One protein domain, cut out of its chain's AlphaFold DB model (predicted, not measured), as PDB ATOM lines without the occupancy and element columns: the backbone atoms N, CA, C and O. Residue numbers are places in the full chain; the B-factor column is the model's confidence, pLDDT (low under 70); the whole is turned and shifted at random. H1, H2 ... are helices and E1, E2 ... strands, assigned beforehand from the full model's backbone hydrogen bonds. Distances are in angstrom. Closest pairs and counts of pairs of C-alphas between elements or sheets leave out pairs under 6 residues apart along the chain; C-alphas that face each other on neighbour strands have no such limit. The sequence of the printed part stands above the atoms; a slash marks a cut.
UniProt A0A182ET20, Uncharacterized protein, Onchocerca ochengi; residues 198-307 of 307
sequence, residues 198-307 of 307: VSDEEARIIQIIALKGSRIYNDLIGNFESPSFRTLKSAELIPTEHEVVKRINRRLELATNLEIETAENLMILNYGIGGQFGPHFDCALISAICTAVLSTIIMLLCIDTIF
ATOM      1  N   VAL A 198     175.684 127.026 130.085       93.00
ATOM      2  CA  VAL A 198     176.754 127.014 129.075       93.00
ATOM      3  C   VAL A 198     176.183 126.383 127.811       93.00
ATOM      4  O   VAL A 198     175.527 125.349 127.889       93.00
ATOM      5  N   SER A 199     176.401 127.018 126.661       93.12
ATOM      6  CA  SER A 199     175.990 126.467 125.362       93.12
ATOM      7  C   SER A 199     177.003 125.452 124.819       93.12
ATOM      8  O   SER A 199     178.188 125.536 125.135       93.12
ATOM      9  N   ASP A 200     176.573 124.556 123.926       92.56
ATOM     10  CA  ASP A 200     177.456 123.552 123.303       92.56
ATOM     11  C   ASP A 200     178.654 124.174 122.569       92.56
ATOM     12  O   ASP A 200     179.745 123.607 122.538       92.56
ATOM     13  N   GLU A 201     178.466 125.353 121.970       93.44
ATOM     14  CA  GLU A 201     179.543 126.103 121.315       93.44
ATOM     15  C   GLU A 201     180.571 126.615 122.332       93.44
ATOM     16  O   GLU A 201     181.775 126.435 122.153       93.44
ATOM     17  N   GLU A 202     180.110 127.212 123.435       94.19
ATOM     18  CA  GLU A 202     180.990 127.667 124.515       94.19
ATOM     19  C   GLU A 202     181.733 126.490 125.156       94.19
ATOM     20  O   GLU A 202     182.934 126.594 125.404       94.19
ATOM     21  N   ALA A 203     181.051 125.358 125.357       92.88
ATOM     22  CA  ALA A 203     181.649 124.134 125.871       92.88
ATOM     23  C   ALA A 203     182.759 123.603 124.941       92.88
ATOM     24  O   ALA A 203     183.844 123.272 125.422       92.88
ATOM     25  N   ARG A 204     182.545 123.599 123.613       91.94
ATOM     26  CA  ARG A 204     183.564 123.184 122.627       91.94
ATOM     27  C   ARG A 204     184.785 124.102 122.665       91.94
ATOM     28  O   ARG A 204     185.919 123.626 122.651       91.94
ATOM     29  N   ILE A 205     184.566 125.412 122.766       91.69
ATOM     30  CA  ILE A 205     185.654 126.391 122.870       91.69
ATOM     31  C   ILE A 205     186.459 126.180 124.160       91.69
ATOM     32  O   ILE A 205     187.687 126.126 124.099       91.69
ATOM     33  N   ILE A 206     185.793 126.001 125.307       90.88
ATOM     34  CA  ILE A 206     186.450 125.715 126.594       90.88
ATOM     35  C   ILE A 206     187.321 124.462 126.498       90.88
ATOM     36  O   ILE A 206     188.476 124.497 126.915       90.88
ATOM     37  N   GLN A 207     186.803 123.376 125.914       87.56
ATOM     38  CA  GLN A 207     187.565 122.138 125.735       87.56
ATOM     39  C   GLN A 207     188.824 122.361 124.883       87.56
ATOM     40  O   GLN A 207     189.904 121.906 125.255       87.56
ATOM     41  N   ILE A 208     188.719 123.103 123.774       87.81
ATOM     42  CA  ILE A 208     189.867 123.409 122.905       87.81
ATOM     43  C   ILE A 208     190.925 124.235 123.647       87.81
ATOM     44  O   ILE A 208     192.116 123.961 123.503       87.81
ATOM     45  N   ILE A 209     190.513 125.241 124.423       88.06
ATOM     46  CA  ILE A 209     191.444 126.081 125.190       88.06
ATOM     47  C   ILE A 209     192.123 125.244 126.279       88.06
ATOM     48  O   ILE A 209     193.348 125.258 126.377       88.06
ATOM     49  N   ALA A 210     191.352 124.445 127.023       85.44
ATOM     50  CA  ALA A 210     191.861 123.581 128.085       85.44
ATOM     51  C   ALA A 210     192.867 122.536 127.575       85.44
ATOM     52  O   ALA A 210     193.852 122.256 128.252       85.44
ATOM     53  N   LEU A 211     192.663 121.992 126.369       81.38
ATOM     54  CA  LEU A 211     193.602 121.054 125.740       81.38
ATOM     55  C   LEU A 211     194.882 121.730 125.226       81.38
ATOM     56  O   LEU A 211     195.926 121.085 125.164       81.38
ATOM     57  N   LYS A 212     194.805 123.004 124.825       73.75
ATOM     58  CA  LYS A 212     195.958 123.785 124.344       73.75
ATOM     59  C   LYS A 212     196.781 124.394 125.480       73.75
ATOM     60  O   LYS A 212     197.945 124.722 125.264       73.75
ATOM     61  N   GLY A 213     196.183 124.581 126.656       62.06
ATOM     62  CA  GLY A 213     196.841 125.158 127.822       62.06
ATOM     63  C   GLY A 213     197.953 124.259 128.362       62.06
ATOM     64  O   GLY A 213     197.745 123.081 128.638       62.06
ATOM     65  N   SER A 214     199.142 124.823 128.581       49.00
ATOM     66  CA  SER A 214     200.338 124.104 129.058       49.00
ATOM     67  C   SER A 214     200.282 123.642 130.528       49.00
ATOM     68  O   SER A 214     201.310 123.253 131.078       49.00
ATOM     69  N   ARG A 215     199.119 123.703 131.194       58.16
ATOM     70  CA  ARG A 215     198.925 123.354 132.616       58.16
ATOM     71  C   ARG A 215     197.942 122.196 132.779       58.16
ATOM     72  O   ARG A 215     196.944 122.308 133.485       58.16
ATOM     73  N   ILE A 216     198.211 121.089 132.093       58.38
ATOM     74  CA  ILE A 216     197.485 119.839 132.325       58.38
ATOM     75  C   ILE A 216     198.123 119.154 133.530       58.38
ATOM     76  O   ILE A 216     199.262 118.688 133.464       58.38
ATOM     77  N   TYR A 217     197.378 119.078 134.625       62.03
ATOM     78  CA  TYR A 217     197.765 118.301 135.792       62.03
ATOM     79  C   TYR A 217     197.217 116.882 135.639       62.03
ATOM     80  O   TYR A 217     196.009 116.677 135.495       62.03
ATOM     81  N   ASN A 218     198.125 115.905 135.637       58.12
ATOM     82  CA  ASN A 218     197.782 114.493 135.726       58.12
ATOM     83  C   ASN A 218     197.955 114.055 137.179       58.12
ATOM     84  O   ASN A 218     199.084 113.847 137.628       58.12
ATOM     85  N   ASP A 219     196.843 113.835 137.874       56.06
ATOM     86  CA  ASP A 219     196.858 113.364 139.265       56.06
ATOM     87  C   ASP A 219     197.481 111.959 139.404       56.06
ATOM     88  O   ASP A 219     197.872 111.554 140.491       56.06
ATOM     89  N   LEU A 220     197.623 111.224 138.294       50.62
ATOM     90  CA  LEU A 220     198.269 109.908 138.234       50.62
ATOM     91  C   LEU A 220     199.807 109.957 138.144       50.62
ATOM     92  O   LEU A 220     200.448 108.939 138.380       50.62
ATOM     93  N   ILE A 221     200.401 111.093 137.748       43.84
ATOM     94  CA  ILE A 221     201.837 111.195 137.390       43.84
ATOM     95  C   ILE A 221     202.582 112.218 138.275       43.84
ATOM     96  O   ILE A 221     203.810 112.286 138.260       43.84
ATOM     97  N   GLY A 222     201.871 113.014 139.077       39.00
ATOM     98  CA  GLY A 222     202.488 113.979 139.987       39.00
ATOM     99  C   GLY A 222     203.230 113.302 141.145       39.00
ATOM    100  O   GLY A 222     202.655 112.487 141.849       39.00
ATOM    101  N   ASN A 223     204.487 113.694 141.381       35.94
ATOM    102  CA  ASN A 223     205.378 113.272 142.483       35.94
ATOM    103  C   ASN A 223     204.878 113.595 143.915       35.94
ATOM    104  O   ASN A 223     205.657 113.585 144.865       35.94
ATOM    105  N   PHE A 224     203.597 113.894 144.086       42.78
ATOM    106  CA  PHE A 224     202.939 113.998 145.379       42.78
ATOM    107  C   PHE A 224     201.911 112.885 145.426       42.78
ATOM    108  O   PHE A 224     201.176 112.723 144.458       42.78
ATOM    109  N   GLU A 225     201.886 112.115 146.514       42.50
ATOM    110  CA  GLU A 225     200.881 111.088 146.779       42.50
ATOM    111  C   GLU A 225     199.480 111.671 146.556       42.50
ATOM    112  O   GLU A 225     198.889 112.275 147.451       42.50
ATOM    113  N   SER A 226     198.966 111.548 145.329       43.91
ATOM    114  CA  SER A 226     197.624 111.998 145.013       43.91
ATOM    115  C   SER A 226     196.698 111.150 145.870       43.91
ATOM    116  O   SER A 226     196.799 109.913 145.843       43.91
ATOM    117  N   PRO A 227     195.860 111.771 146.710       51.03
ATOM    118  CA  PRO A 227     195.040 111.008 147.619       51.03
ATOM    119  C   PRO A 227     194.114 110.101 146.800       51.03
ATOM    120  O   PRO A 227     193.542 110.507 145.787       51.03
ATOM    121  N   SER A 228     193.984 108.846 147.237       54.78
ATOM    122  CA  SER A 228     193.372 107.728 146.493       54.78
ATOM    123  C   SER A 228     191.933 107.956 146.011       54.78
ATOM    124  O   SER A 228     191.404 107.142 145.256       54.78
ATOM    125  N   PHE A 229     191.290 109.044 146.433       59.00
ATOM    126  CA  PHE A 229     189.930 109.403 146.066       59.00
ATOM    127  C   PHE A 229     189.811 110.141 144.723       59.00
ATOM    128  O   PHE A 229     188.686 110.306 144.253       59.00
ATOM    129  N   ARG A 230     190.906 110.605 144.099       62.28
ATOM    130  CA  ARG A 230     190.847 111.422 142.872       62.28
ATOM    131  C   ARG A 230     191.633 110.798 141.718       62.28
ATOM    132  O   ARG A 230     192.822 110.518 141.820       62.28
ATOM    133  N   THR A 231     190.961 110.597 140.589       71.69
ATOM    134  CA  THR A 231     191.565 110.129 139.333       71.69
ATOM    135  C   THR A 231     190.949 110.915 138.189       71.69
ATOM    136  O   THR A 231     189.843 110.610 137.750       71.69
ATOM    137  N   LEU A 232     191.632 111.973 137.756       77.88
ATOM    138  CA  LEU A 232     191.185 112.832 136.663       77.88
ATOM    139  C   LEU A 232     192.361 113.605 136.054       77.88
ATOM    140  O   LEU A 232     193.471 113.618 136.592       77.88
ATOM    141  N   LYS A 233     192.099 114.259 134.923       79.94
ATOM    142  CA  LYS A 233     192.966 115.292 134.347       79.94
ATOM    143  C   LYS A 233     192.335 116.651 134.575       79.94
ATOM    144  O   LYS A 233     191.127 116.789 134.373       79.94
ATOM    145  N   SER A 234     193.132 117.648 134.941       82.69
ATOM    146  CA  SER A 234     192.621 119.005 135.135       82.69
ATOM    147  C   SER A 234     193.420 120.070 134.404       82.69
ATOM    148  O   SER A 234     194.640 119.963 134.297       82.69
ATOM    149  N   ALA A 235     192.725 121.114 133.963       86.38
ATOM    150  CA  ALA A 235     193.299 122.353 133.459       86.38
ATOM    151  C   ALA A 235     192.632 123.547 134.152       86.38
ATOM    152  O   ALA A 235     191.444 123.503 134.462       86.38
ATOM    153  N   GLU A 236     193.396 124.602 134.390       87.75
ATOM    154  CA  GLU A 236     192.912 125.857 134.965       87.75
ATOM    155  C   GLU A 236     192.788 126.899 133.849       87.75
ATOM    156  O   GLU A 236     193.731 127.063 133.075       87.75
ATOM    157  N   LEU A 237     191.647 127.591 133.770       88.56
ATOM    158  CA  LEU A 237     191.405 128.670 132.812       88.56
ATOM    159  C   LEU A 237     191.233 130.011 133.524       88.56
ATOM    160  O   LEU A 237     190.323 130.196 134.340       88.56
ATOM    161  N   ILE A 238     192.079 130.970 133.155       87.38
ATOM    162  CA  ILE A 238     192.075 132.329 133.705       87.38
ATOM    163  C   ILE A 238     191.127 133.211 132.866       87.38
ATOM    164  O   ILE A 238     191.076 133.064 131.641       87.38
ATOM    165  N   PRO A 239     190.395 134.178 133.460       84.94
ATOM    166  CA  PRO A 239     189.439 135.019 132.729       84.94
ATOM    167  C   PRO A 239     189.999 135.758 131.503       84.94
ATOM    168  O   PRO A 239     189.242 136.098 130.594       84.94
ATOM    169  N   THR A 240     191.304 136.033 131.478       86.12
ATOM    170  CA  THR A 240     191.992 136.755 130.398       86.12
ATOM    171  C   THR A 240     192.360 135.880 129.201       86.12
ATOM    172  O   THR A 240     192.773 136.418 128.178       86.12
ATOM    173  N   GLU A 241     192.214 134.556 129.290       85.00
ATOM    174  CA  GLU A 241     192.626 133.642 128.218       85.00
ATOM    175  C   GLU A 241     191.675 133.660 127.020       85.00
ATOM    176  O   GLU A 241     192.110 133.465 125.883       85.00
ATOM    177  N   HIS A 242     190.376 133.885 127.248       91.88
ATOM    178  CA  HIS A 242     189.390 133.933 126.171       91.88
ATOM    179  C   HIS A 242     188.092 134.643 126.579       91.88
ATOM    180  O   HIS A 242     187.582 134.463 127.685       91.88
ATOM    181  N   GLU A 243     187.464 135.358 125.640       94.38
ATOM    182  CA  GLU A 243     186.200 136.082 125.870       94.38
ATOM    183  C   GLU A 243     185.046 135.172 126.331       94.38
ATOM    184  O   GLU A 243     184.168 135.592 127.082       94.38
ATOM    185  N   VAL A 244     185.041 133.896 125.929       94.62
ATOM    186  CA  VAL A 244     184.064 132.902 126.428       94.62
ATOM    187  C   VAL A 244     184.180 132.716 127.941       94.62
ATOM    188  O   VAL A 244     183.153 132.724 128.614       94.62
ATOM    189  N   VAL A 245     185.399 132.619 128.482       92.44
ATOM    190  CA  VAL A 245     185.632 132.449 129.926       92.44
ATOM    191  C   VAL A 245     185.086 133.659 130.681       92.44
ATOM    192  O   VAL A 245     184.312 133.514 131.626       92.44
ATOM    193  N   LYS A 246     185.381 134.868 130.192       93.06
ATOM    194  CA  LYS A 246     184.864 136.121 130.758       93.06
ATOM    195  C   LYS A 246     183.332 136.200 130.732       93.06
ATOM    196  O   LYS A 246     182.719 136.589 131.727       93.06
ATOM    197  N   ARG A 247     182.696 135.813 129.618       94.12
ATOM    198  CA  ARG A 247     181.225 135.780 129.499       94.12
ATOM    199  C   ARG A 247     180.593 134.780 130.463       94.12
ATOM    200  O   ARG A 247     179.575 135.109 131.070       94.12
ATOM    201  N   ILE A 248     181.191 133.599 130.620       94.06
ATOM    202  CA  ILE A 248     180.723 132.577 131.563       94.06
ATOM    203  C   ILE A 248     180.837 133.092 132.994       94.06
ATOM    204  O   ILE A 248     179.842 133.084 133.707       94.06
ATOM    205  N   ASN A 249     181.981 133.647 133.385       93.00
ATOM    206  CA  ASN A 249     182.167 134.222 134.717       93.00
ATOM    207  C   ASN A 249     181.132 135.304 135.047       93.00
ATOM    208  O   ASN A 249     180.509 135.270 136.107       93.00
ATOM    209  N   ARG A 250     180.854 136.211 134.102       92.12
ATOM    210  CA  ARG A 250     179.791 137.212 134.280       92.12
ATOM    211  C   ARG A 250     178.404 136.576 134.407       92.12
ATOM    212  O   ARG A 250     177.566 137.063 135.161       92.12
ATOM    213  N   ARG A 251     178.136 135.501 133.662       93.75
ATOM    214  CA  ARG A 251     176.877 134.749 133.743       93.75
ATOM    215  C   ARG A 251     176.729 134.064 135.105       93.75
ATOM    216  O   ARG A 251     175.641 134.114 135.669       93.75
ATOM    217  N   LEU A 252     177.809 133.497 135.644       93.44
ATOM    218  CA  LEU A 252     177.841 132.877 136.972       93.44
ATOM    219  C   LEU A 252     177.579 133.897 138.081       93.44
ATOM    220  O   LEU A 252     176.723 133.648 138.922       93.44
ATOM    221  N   GLU A 253     178.207 135.072 138.024       93.00
ATOM    222  CA  GLU A 253     177.940 136.177 138.957       93.00
ATOM    223  C   GLU A 253     176.456 136.589 138.953       93.00
ATOM    224  O   GLU A 253     175.845 136.795 140.002       93.00
ATOM    225  N   LEU A 254     175.830 136.671 137.772       93.75
ATOM    226  CA  LEU A 254     174.397 136.966 137.658       93.75
ATOM    227  C   LEU A 254     173.515 135.817 138.175       93.75
ATOM    228  O   LEU A 254     172.448 136.071 138.734       93.75
ATOM    229  N   ALA A 255     173.933 134.567 137.978       93.56
ATOM    230  CA  ALA A 255     173.190 133.387 138.410       93.56
ATOM    231  C   ALA A 255     173.208 133.229 139.938       93.56
ATOM    232  O   ALA A 255     172.163 132.965 140.540       93.56
ATOM    233  N   THR A 256     174.359 133.450 140.576       91.69
ATOM    234  CA  THR A 256     174.551 133.249 142.021       91.69
ATOM    235  C   THR A 256     174.354 134.508 142.859       91.69
ATOM    236  O   THR A 256     174.112 134.392 144.057       91.69
ATOM    237  N   ASN A 257     174.409 135.698 142.246       91.81
ATOM    238  CA  ASN A 257     174.560 136.985 142.937       91.81
ATOM    239  C   ASN A 257     175.833 137.084 143.796       91.81
ATOM    240  O   ASN A 257     175.852 137.847 144.760       91.81
ATOM    241  N   LEU A 258     176.883 136.339 143.449       91.12
ATOM    242  CA  LEU A 258     178.185 136.405 144.113       91.12
ATOM    243  C   LEU A 258     179.200 137.101 143.216       91.12
ATOM    244  O   LEU A 258     179.227 136.860 142.011       91.12
ATOM    245  N   GLU A 259     180.037 137.944 143.813       88.50
ATOM    246  CA  GLU A 259     181.089 138.665 143.100       88.50
ATOM    247  C   GLU A 259     182.172 137.705 142.597       88.50
ATOM    248  O   GLU A 259     182.601 136.791 143.301       88.50
ATOM    249  N   ILE A 260     182.627 137.924 141.362       87.12
ATOM    250  CA  ILE A 260     183.646 137.078 140.733       87.12
ATOM    251  C   ILE A 260     185.072 137.429 141.188       87.12
ATOM    252  O   ILE A 260     185.984 136.637 140.993       87.12
ATOM    253  N   GLU A 261     185.292 138.602 141.793       85.19
ATOM    254  CA  GLU A 261     186.637 139.073 142.168       85.19
ATOM    255  C   GLU A 261     187.326 138.163 143.189       85.19
ATOM    256  O   GLU A 261     188.546 138.021 143.170       85.19
ATOM    257  N   THR A 262     186.545 137.516 144.056       84.31
ATOM    258  CA  THR A 262     187.036 136.546 145.042       84.31
ATOM    259  C   THR A 262     186.916 135.100 144.565       84.31
ATOM    260  O   THR A 262     187.180 134.187 145.344       84.31
ATOM    261  N   ALA A 263     186.446 134.867 143.337       86.19
ATOM    262  CA  ALA A 263     186.257 133.524 142.811       86.19
ATOM    263  C   ALA A 263     187.585 132.931 142.332       86.19
ATOM    264  O   ALA A 263     188.422 133.613 141.740       86.19
ATOM    265  N   GLU A 264     187.746 131.632 142.556       87.12
ATOM    266  CA  GLU A 264     188.819 130.859 141.941       87.12
ATOM    267  C   GLU A 264     188.638 130.793 140.415       87.12
ATOM    268  O   GLU A 264     187.537 130.967 139.877       87.12
ATOM    269  N   ASN A 265     189.737 130.532 139.705       88.88
ATOM    270  CA  ASN A 265     189.712 130.336 138.258       88.88
ATOM    271  C   ASN A 265     188.889 129.095 137.877       88.88
ATOM    272  O   ASN A 265     188.681 128.182 138.678       88.88
ATOM    273  N   LEU A 266     188.428 129.036 136.623       90.06
ATOM    274  CA  LEU A 266     187.636 127.894 136.174       90.06
ATOM    275  C   LEU A 266     188.517 126.648 136.068       90.06
ATOM    276  O   LEU A 266     189.428 126.584 135.243       90.06
ATOM    277  N   MET A 267     188.187 125.632 136.862       88.62
ATOM    278  CA  MET A 267     188.816 124.317 136.798       88.62
ATOM    279  C   MET A 267     188.055 123.415 135.827       88.62
ATOM    280  O   MET A 267     186.883 123.096 136.026       88.62
ATOM    281  N   ILE A 268     188.735 122.975 134.774       89.06
ATOM    282  CA  ILE A 268     188.218 122.020 133.796       89.06
ATOM    283  C   ILE A 268     188.690 120.634 134.195       89.06
ATOM    284  O   ILE A 268     189.891 120.371 134.205       89.06
ATOM    285  N   LEU A 269     187.749 119.749 134.520       86.94
ATOM    286  CA  LEU A 269     188.024 118.390 134.979       86.94
ATOM    287  C   LEU A 269     187.563 117.375 133.931       86.94
ATOM    288  O   LEU A 269     186.411 117.393 133.502       86.94
ATOM    289  N   ASN A 270     188.456 116.466 133.550       86.44
ATOM    290  CA  ASN A 270     188.157 115.328 132.692       86.44
ATOM    291  C   ASN A 270     188.389 114.028 133.466       86.44
ATOM    292  O   ASN A 270     189.526 113.681 133.790       86.44
ATOM    293  N   TYR A 271     187.299 113.313 133.732       82.44
ATOM    294  CA  TYR A 271     187.320 112.042 134.446       82.44
ATOM    295  C   TYR A 271     187.858 110.895 133.576       82.44
ATOM    296  O   TYR A 271     188.590 110.045 134.062       82.44
ATOM    297  N   GLY A 272     187.590 110.877 132.269       77.00
ATOM    298  CA  GLY A 272     187.976 109.751 131.416       77.00
ATOM    299  C   GLY A 272     187.405 108.405 131.895       77.00
ATOM    300  O   GLY A 272     186.453 108.345 132.675       77.00
ATOM    301  N   ILE A 273     187.982 107.304 131.410       75.38
ATOM    302  CA  ILE A 273     187.569 105.950 131.804       75.38
ATOM    303  C   ILE A 273     188.131 105.635 133.192       75.38
ATOM    304  O   ILE A 273     189.332 105.755 133.420       75.38
ATOM    305  N   GLY A 274     187.256 105.223 134.110       73.88
ATOM    306  CA  GLY A 274     187.632 104.875 135.484       73.88
ATOM    307  C   GLY A 274     187.955 106.074 136.378       73.88
ATOM    308  O   GLY A 274     188.279 105.879 137.548       73.88
ATOM    309  N   GLY A 275     187.849 107.304 135.867       80.50
ATOM    310  CA  GLY A 275     188.058 108.480 136.693       80.50
ATOM    311  C   GLY A 275     186.941 108.699 137.690       80.50
ATOM    312  O   GLY A 275     185.761 108.468 137.418       80.50
ATOM    313  N   GLN A 276     187.335 109.184 138.857       80.38
ATOM    314  CA  GLN A 276     186.428 109.457 139.955       80.38
ATOM    315  C   GLN A 276     186.925 110.629 140.791       80.38
ATOM    316  O   GLN A 276     188.122 110.918 140.846       80.38
ATOM    317  N   PHE A 277     185.981 111.260 141.478       78.50
ATOM    318  CA  PHE A 277     186.247 112.117 142.621       78.50
ATOM    319  C   PHE A 277     185.411 111.591 143.782       78.50
ATOM    320  O   PHE A 277     184.181 111.620 143.730       78.50
ATOM    321  N   GLY A 278     186.072 111.065 144.806       77.06
ATOM    322  CA  GLY A 278     185.396 110.580 146.000       77.06
ATOM    323  C   GLY A 278     184.700 111.711 146.770       77.06
ATOM    324  O   GLY A 278     184.991 112.891 146.549       77.06
ATOM    325  N   PRO A 279     183.774 111.371 147.683       80.88
ATOM    326  CA  PRO A 279     183.112 112.354 148.534       80.88
ATOM    327  C   PRO A 279     184.122 113.213 149.303       80.88
ATOM    328  O   PRO A 279     185.011 112.685 149.966       80.88
ATOM    329  N   HIS A 280     183.974 114.534 149.229       79.81
ATOM    330  CA  HIS A 280     184.839 115.497 149.910       79.81
ATOM    331  C   HIS A 280     184.081 116.801 150.189       79.81
ATOM    332  O   HIS A 280     182.948 116.987 149.739       79.81
ATOM    333  N   PHE A 281     184.713 117.686 150.958       80.75
ATOM    334  CA  PHE A 281     184.301 119.078 151.098       80.75
ATOM    335  C   PHE A 281     185.215 119.955 150.243       80.75
ATOM    336  O   PHE A 281     186.426 119.746 150.246       80.75
ATOM    337  N   ASP A 282     184.643 120.949 149.568       81.62
ATOM    338  CA  ASP A 282     185.412 121.873 148.719       81.62
ATOM    339  C   ASP A 282     186.198 122.914 149.530       81.62
ATOM    340  O   ASP A 282     187.125 123.537 149.027       81.62
ATOM    341  N   CYS A 283     185.847 123.114 150.800       74.81
ATOM    342  CA  CYS A 283     186.540 124.036 151.692       74.81
ATOM    343  C   CYS A 283     187.587 123.350 152.570       74.81
ATOM    344  O   CYS A 283     187.473 122.174 152.923       74.81
ATOM    345  N   ALA A 284     188.554 124.141 153.037       63.59
ATOM    346  CA  ALA A 284     189.449 123.722 154.103       63.59
ATOM    347  C   ALA A 284     188.676 123.625 155.431       63.59
ATOM    348  O   ALA A 284     188.060 124.595 155.887       63.59
ATOM    349  N   LEU A 285     188.731 122.451 156.064       54.91
ATOM    350  CA  LEU A 285     188.203 122.236 157.407       54.91
ATOM    351  C   LEU A 285     189.231 122.707 158.441       54.91
ATOM    352  O   LEU A 285     190.230 122.032 158.679       54.91
ATOM    353  N   ILE A 286     188.961 123.831 159.107       51.69
ATOM    354  CA  ILE A 286     189.685 124.244 160.315       51.69
ATOM    355  C   ILE A 286     188.745 124.023 161.499       51.69
ATOM    356  O   ILE A 286     187.738 124.712 161.639       51.69
ATOM    357  N   SER A 287     189.049 123.040 162.354       46.31
ATOM    358  CA  SER A 287     188.281 122.757 163.581       46.31
ATOM    359  C   SER A 287     186.758 122.619 163.349       46.31
ATOM    360  O   SER A 287     185.958 123.237 164.049       46.31
ATOM    361  N   ALA A 288     186.361 121.810 162.358       50.62
ATOM    362  CA  ALA A 288     184.966 121.566 161.949       50.62
ATOM    363  C   ALA A 288     184.210 122.777 161.359       50.62
ATOM    364  O   ALA A 288     183.013 122.680 161.088       50.62
ATOM    365  N   ILE A 289     184.902 123.890 161.104       51.22
ATOM    366  CA  ILE A 289     184.371 125.035 160.367       51.22
ATOM    367  C   ILE A 289     184.956 125.007 158.956       51.22
ATOM    368  O   ILE A 289     186.168 124.937 158.756       51.22
ATOM    369  N   CYS A 290     184.057 125.054 157.980       54.16
ATOM    370  CA  CYS A 290     184.368 125.257 156.576       54.16
ATOM    371  C   CYS A 290     184.812 126.712 156.393       54.16
ATOM    372  O   CYS A 290     183.991 127.626 156.465       54.16
ATOM    373  N   THR A 291     186.114 126.942 156.241       56.44
ATOM    374  CA  THR A 291     186.670 128.285 156.031       56.44
ATOM    375  C   THR A 291     187.093 128.451 154.570       56.44
ATOM    376  O   THR A 291     187.617 127.510 153.980       56.44
ATOM    377  N   ALA A 292     186.885 129.648 154.013       65.06
ATOM    378  CA  ALA A 292     187.350 130.130 152.700       65.06
ATOM    379  C   ALA A 292     186.510 129.845 151.431       65.06
ATOM    380  O   ALA A 292     186.655 130.612 150.485       65.06
ATOM    381  N   VAL A 293     185.585 128.875 151.395       74.75
ATOM    382  CA  VAL A 293     184.701 128.662 150.217       74.75
ATOM    383  C   VAL A 293     183.232 128.819 150.610       74.75
ATOM    384  O   VAL A 293     182.721 128.067 151.436       74.75
ATOM    385  N   LEU A 294     182.552 129.813 150.027       79.50
ATOM    386  CA  LEU A 294     181.137 130.108 150.300       79.50
ATOM    387  C   LEU A 294     180.186 129.178 149.525       79.50
ATOM    388  O   LEU A 294     179.137 128.788 150.035       79.50
ATOM    389  N   SER A 295     180.533 128.853 148.279       84.44
ATOM    390  CA  SER A 295     179.722 128.031 147.379       84.44
ATOM    391  C   SER A 295     180.564 127.470 146.239       84.44
ATOM    392  O   SER A 295     181.468 128.159 145.770       84.44
ATOM    393  N   THR A 296     180.171 126.311 145.716       89.25
ATOM    394  CA  THR A 296     180.797 125.687 144.542       89.25
ATOM    395  C   THR A 296     179.798 125.580 143.400       89.25
ATOM    396  O   THR A 296     178.628 125.256 143.613       89.25
ATOM    397  N   ILE A 297     180.267 125.827 142.177       88.94
ATOM    398  CA  ILE A 297     179.482 125.663 140.952       88.94
ATOM    399  C   ILE A 297     180.141 124.586 140.097       88.94
ATOM    400  O   ILE A 297     181.291 124.725 139.694       88.94
ATOM    401  N   ILE A 298     179.385 123.536 139.777       90.38
ATOM    402  CA  ILE A 298     179.810 122.489 138.845       90.38
ATOM    403  C   ILE A 298     179.023 122.669 137.548       90.38
ATOM    404  O   ILE A 298     177.797 122.560 137.535       90.38
ATOM    405  N   MET A 299     179.733 122.941 136.454       89.19
ATOM    406  CA  MET A 299     179.155 123.010 135.111       89.19
ATOM    407  C   MET A 299     179.440 121.702 134.376       89.19
ATOM    408  O   MET A 299     180.596 121.355 134.137       89.19
ATOM    409  N   LEU A 300     178.389 120.966 134.015       87.62
ATOM    410  CA  LEU A 300     178.525 119.734 133.242       87.62
ATOM    411  C   LEU A 300     178.689 120.073 131.759       87.62
ATOM    412  O   LEU A 300     177.748 120.514 131.108       87.62
ATOM    413  N   LEU A 301     179.891 119.845 131.233       82.19
ATOM    414  CA  LEU A 301     180.223 120.020 129.820       82.19
ATOM    415  C   LEU A 301     180.165 118.657 129.112       82.19
ATOM    416  O   LEU A 301     181.194 118.106 128.724       82.19
ATOM    417  N   CYS A 302     178.972 118.071 129.002       65.81
ATOM    418  CA  CYS A 302     178.775 116.877 128.178       65.81
ATOM    419  C   CYS A 302     178.478 117.318 126.750       65.81
ATOM    420  O   CYS A 302     177.369 117.735 126.442       65.81
ATOM    421  N   ILE A 303     179.487 117.235 125.892       59.16
ATOM    422  CA  ILE A 303     179.289 117.254 124.447       59.16
ATOM    423  C   ILE A 303     179.338 115.793 124.021       59.16
ATOM    424  O   ILE A 303     180.195 115.059 124.517       59.16
ATOM    425  N   ASP A 304     178.439 115.374 123.132       47.25
ATOM    426  CA  ASP A 304     178.401 114.032 122.532       47.25
ATOM    427  C   ASP A 304     179.629 113.764 121.630       47.25
ATOM    428  O   ASP A 304     179.518 113.352 120.477       47.25
ATOM    429  N   THR A 305     180.840 114.015 122.120       38.88
ATOM    430  CA  THR A 305     182.072 113.522 121.515       38.88
ATOM    431  C   THR A 305     182.325 112.133 122.061       38.88
ATOM    432  O   THR A 305     183.008 111.943 123.066       38.88
ATOM    433  N   ILE A 306     181.715 111.173 121.368       31.27
ATOM    434  CA  ILE A 306     182.190 109.796 121.269       31.27
ATOM    435  C   ILE A 306     183.692 109.873 120.950       31.27
ATOM    436  O   ILE A 306     184.067 110.320 119.865       31.27
ATOM    437  N   PHE A 307     184.528 109.504 121.915       30.70
ATOM    438  CA  PHE A 307     185.877 109.017 121.647       30.70
ATOM    439  C   PHE A 307     185.829 107.493 121.639       30.70
ATOM    440  O   PHE A 307     185.138 106.933 122.524       30.70
TER     441      PHE A 307
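This is residues 198 to 307 of the 307 residues of an uncharacterized protein of Onchocerca ochengi (UniProt A0A182ET20). With little regular structure, an antiparallel ribbon of E1 and E2 lies in the middle, H1 packs on it, H2 meets H1, and E3 and E4 make a far antiparallel hairpin. Two named helices and four named strands, in the order H1, E1, H2, E2, E3, E4, hold 43 of 110 printed residues; the class is mixed. The whole is compact, with a radius of gyration of the C-alphas of 15.2 A, and spans 39 by 37 by 24 A.

Find C-alpha 200 at (177.456, 123.552, 123.303); H1 runs 18.5 A to residue 212. Then come E1, residues 233 to 237, H2, 243 to 256, E2, 266 to 270, E3, 284 to 286, and E4, 289 to 291, ending at (186.670, 128.285, 156.031).

Between E1 and E2, N 235 and O 268 are within hydrogen-bond range at 2.9 A. The closest C-alphas of H1 and E1, 210 and 235, are 5.7 A apart. H1 touches H2 with residues 202 to 206 alone, at a steep tilt of 58 degrees; C-alphas 202 and 244 are closest, 6.4 A. In H1 and H2 every O i to N i+4 pair is within hydrogen-bond range.

The printed part has no cut; the links H1 to E1 and E2 to E3 are long. Look for pLDDT under 70 in residues 213 to 230, 284 to 292 and 302 to 307.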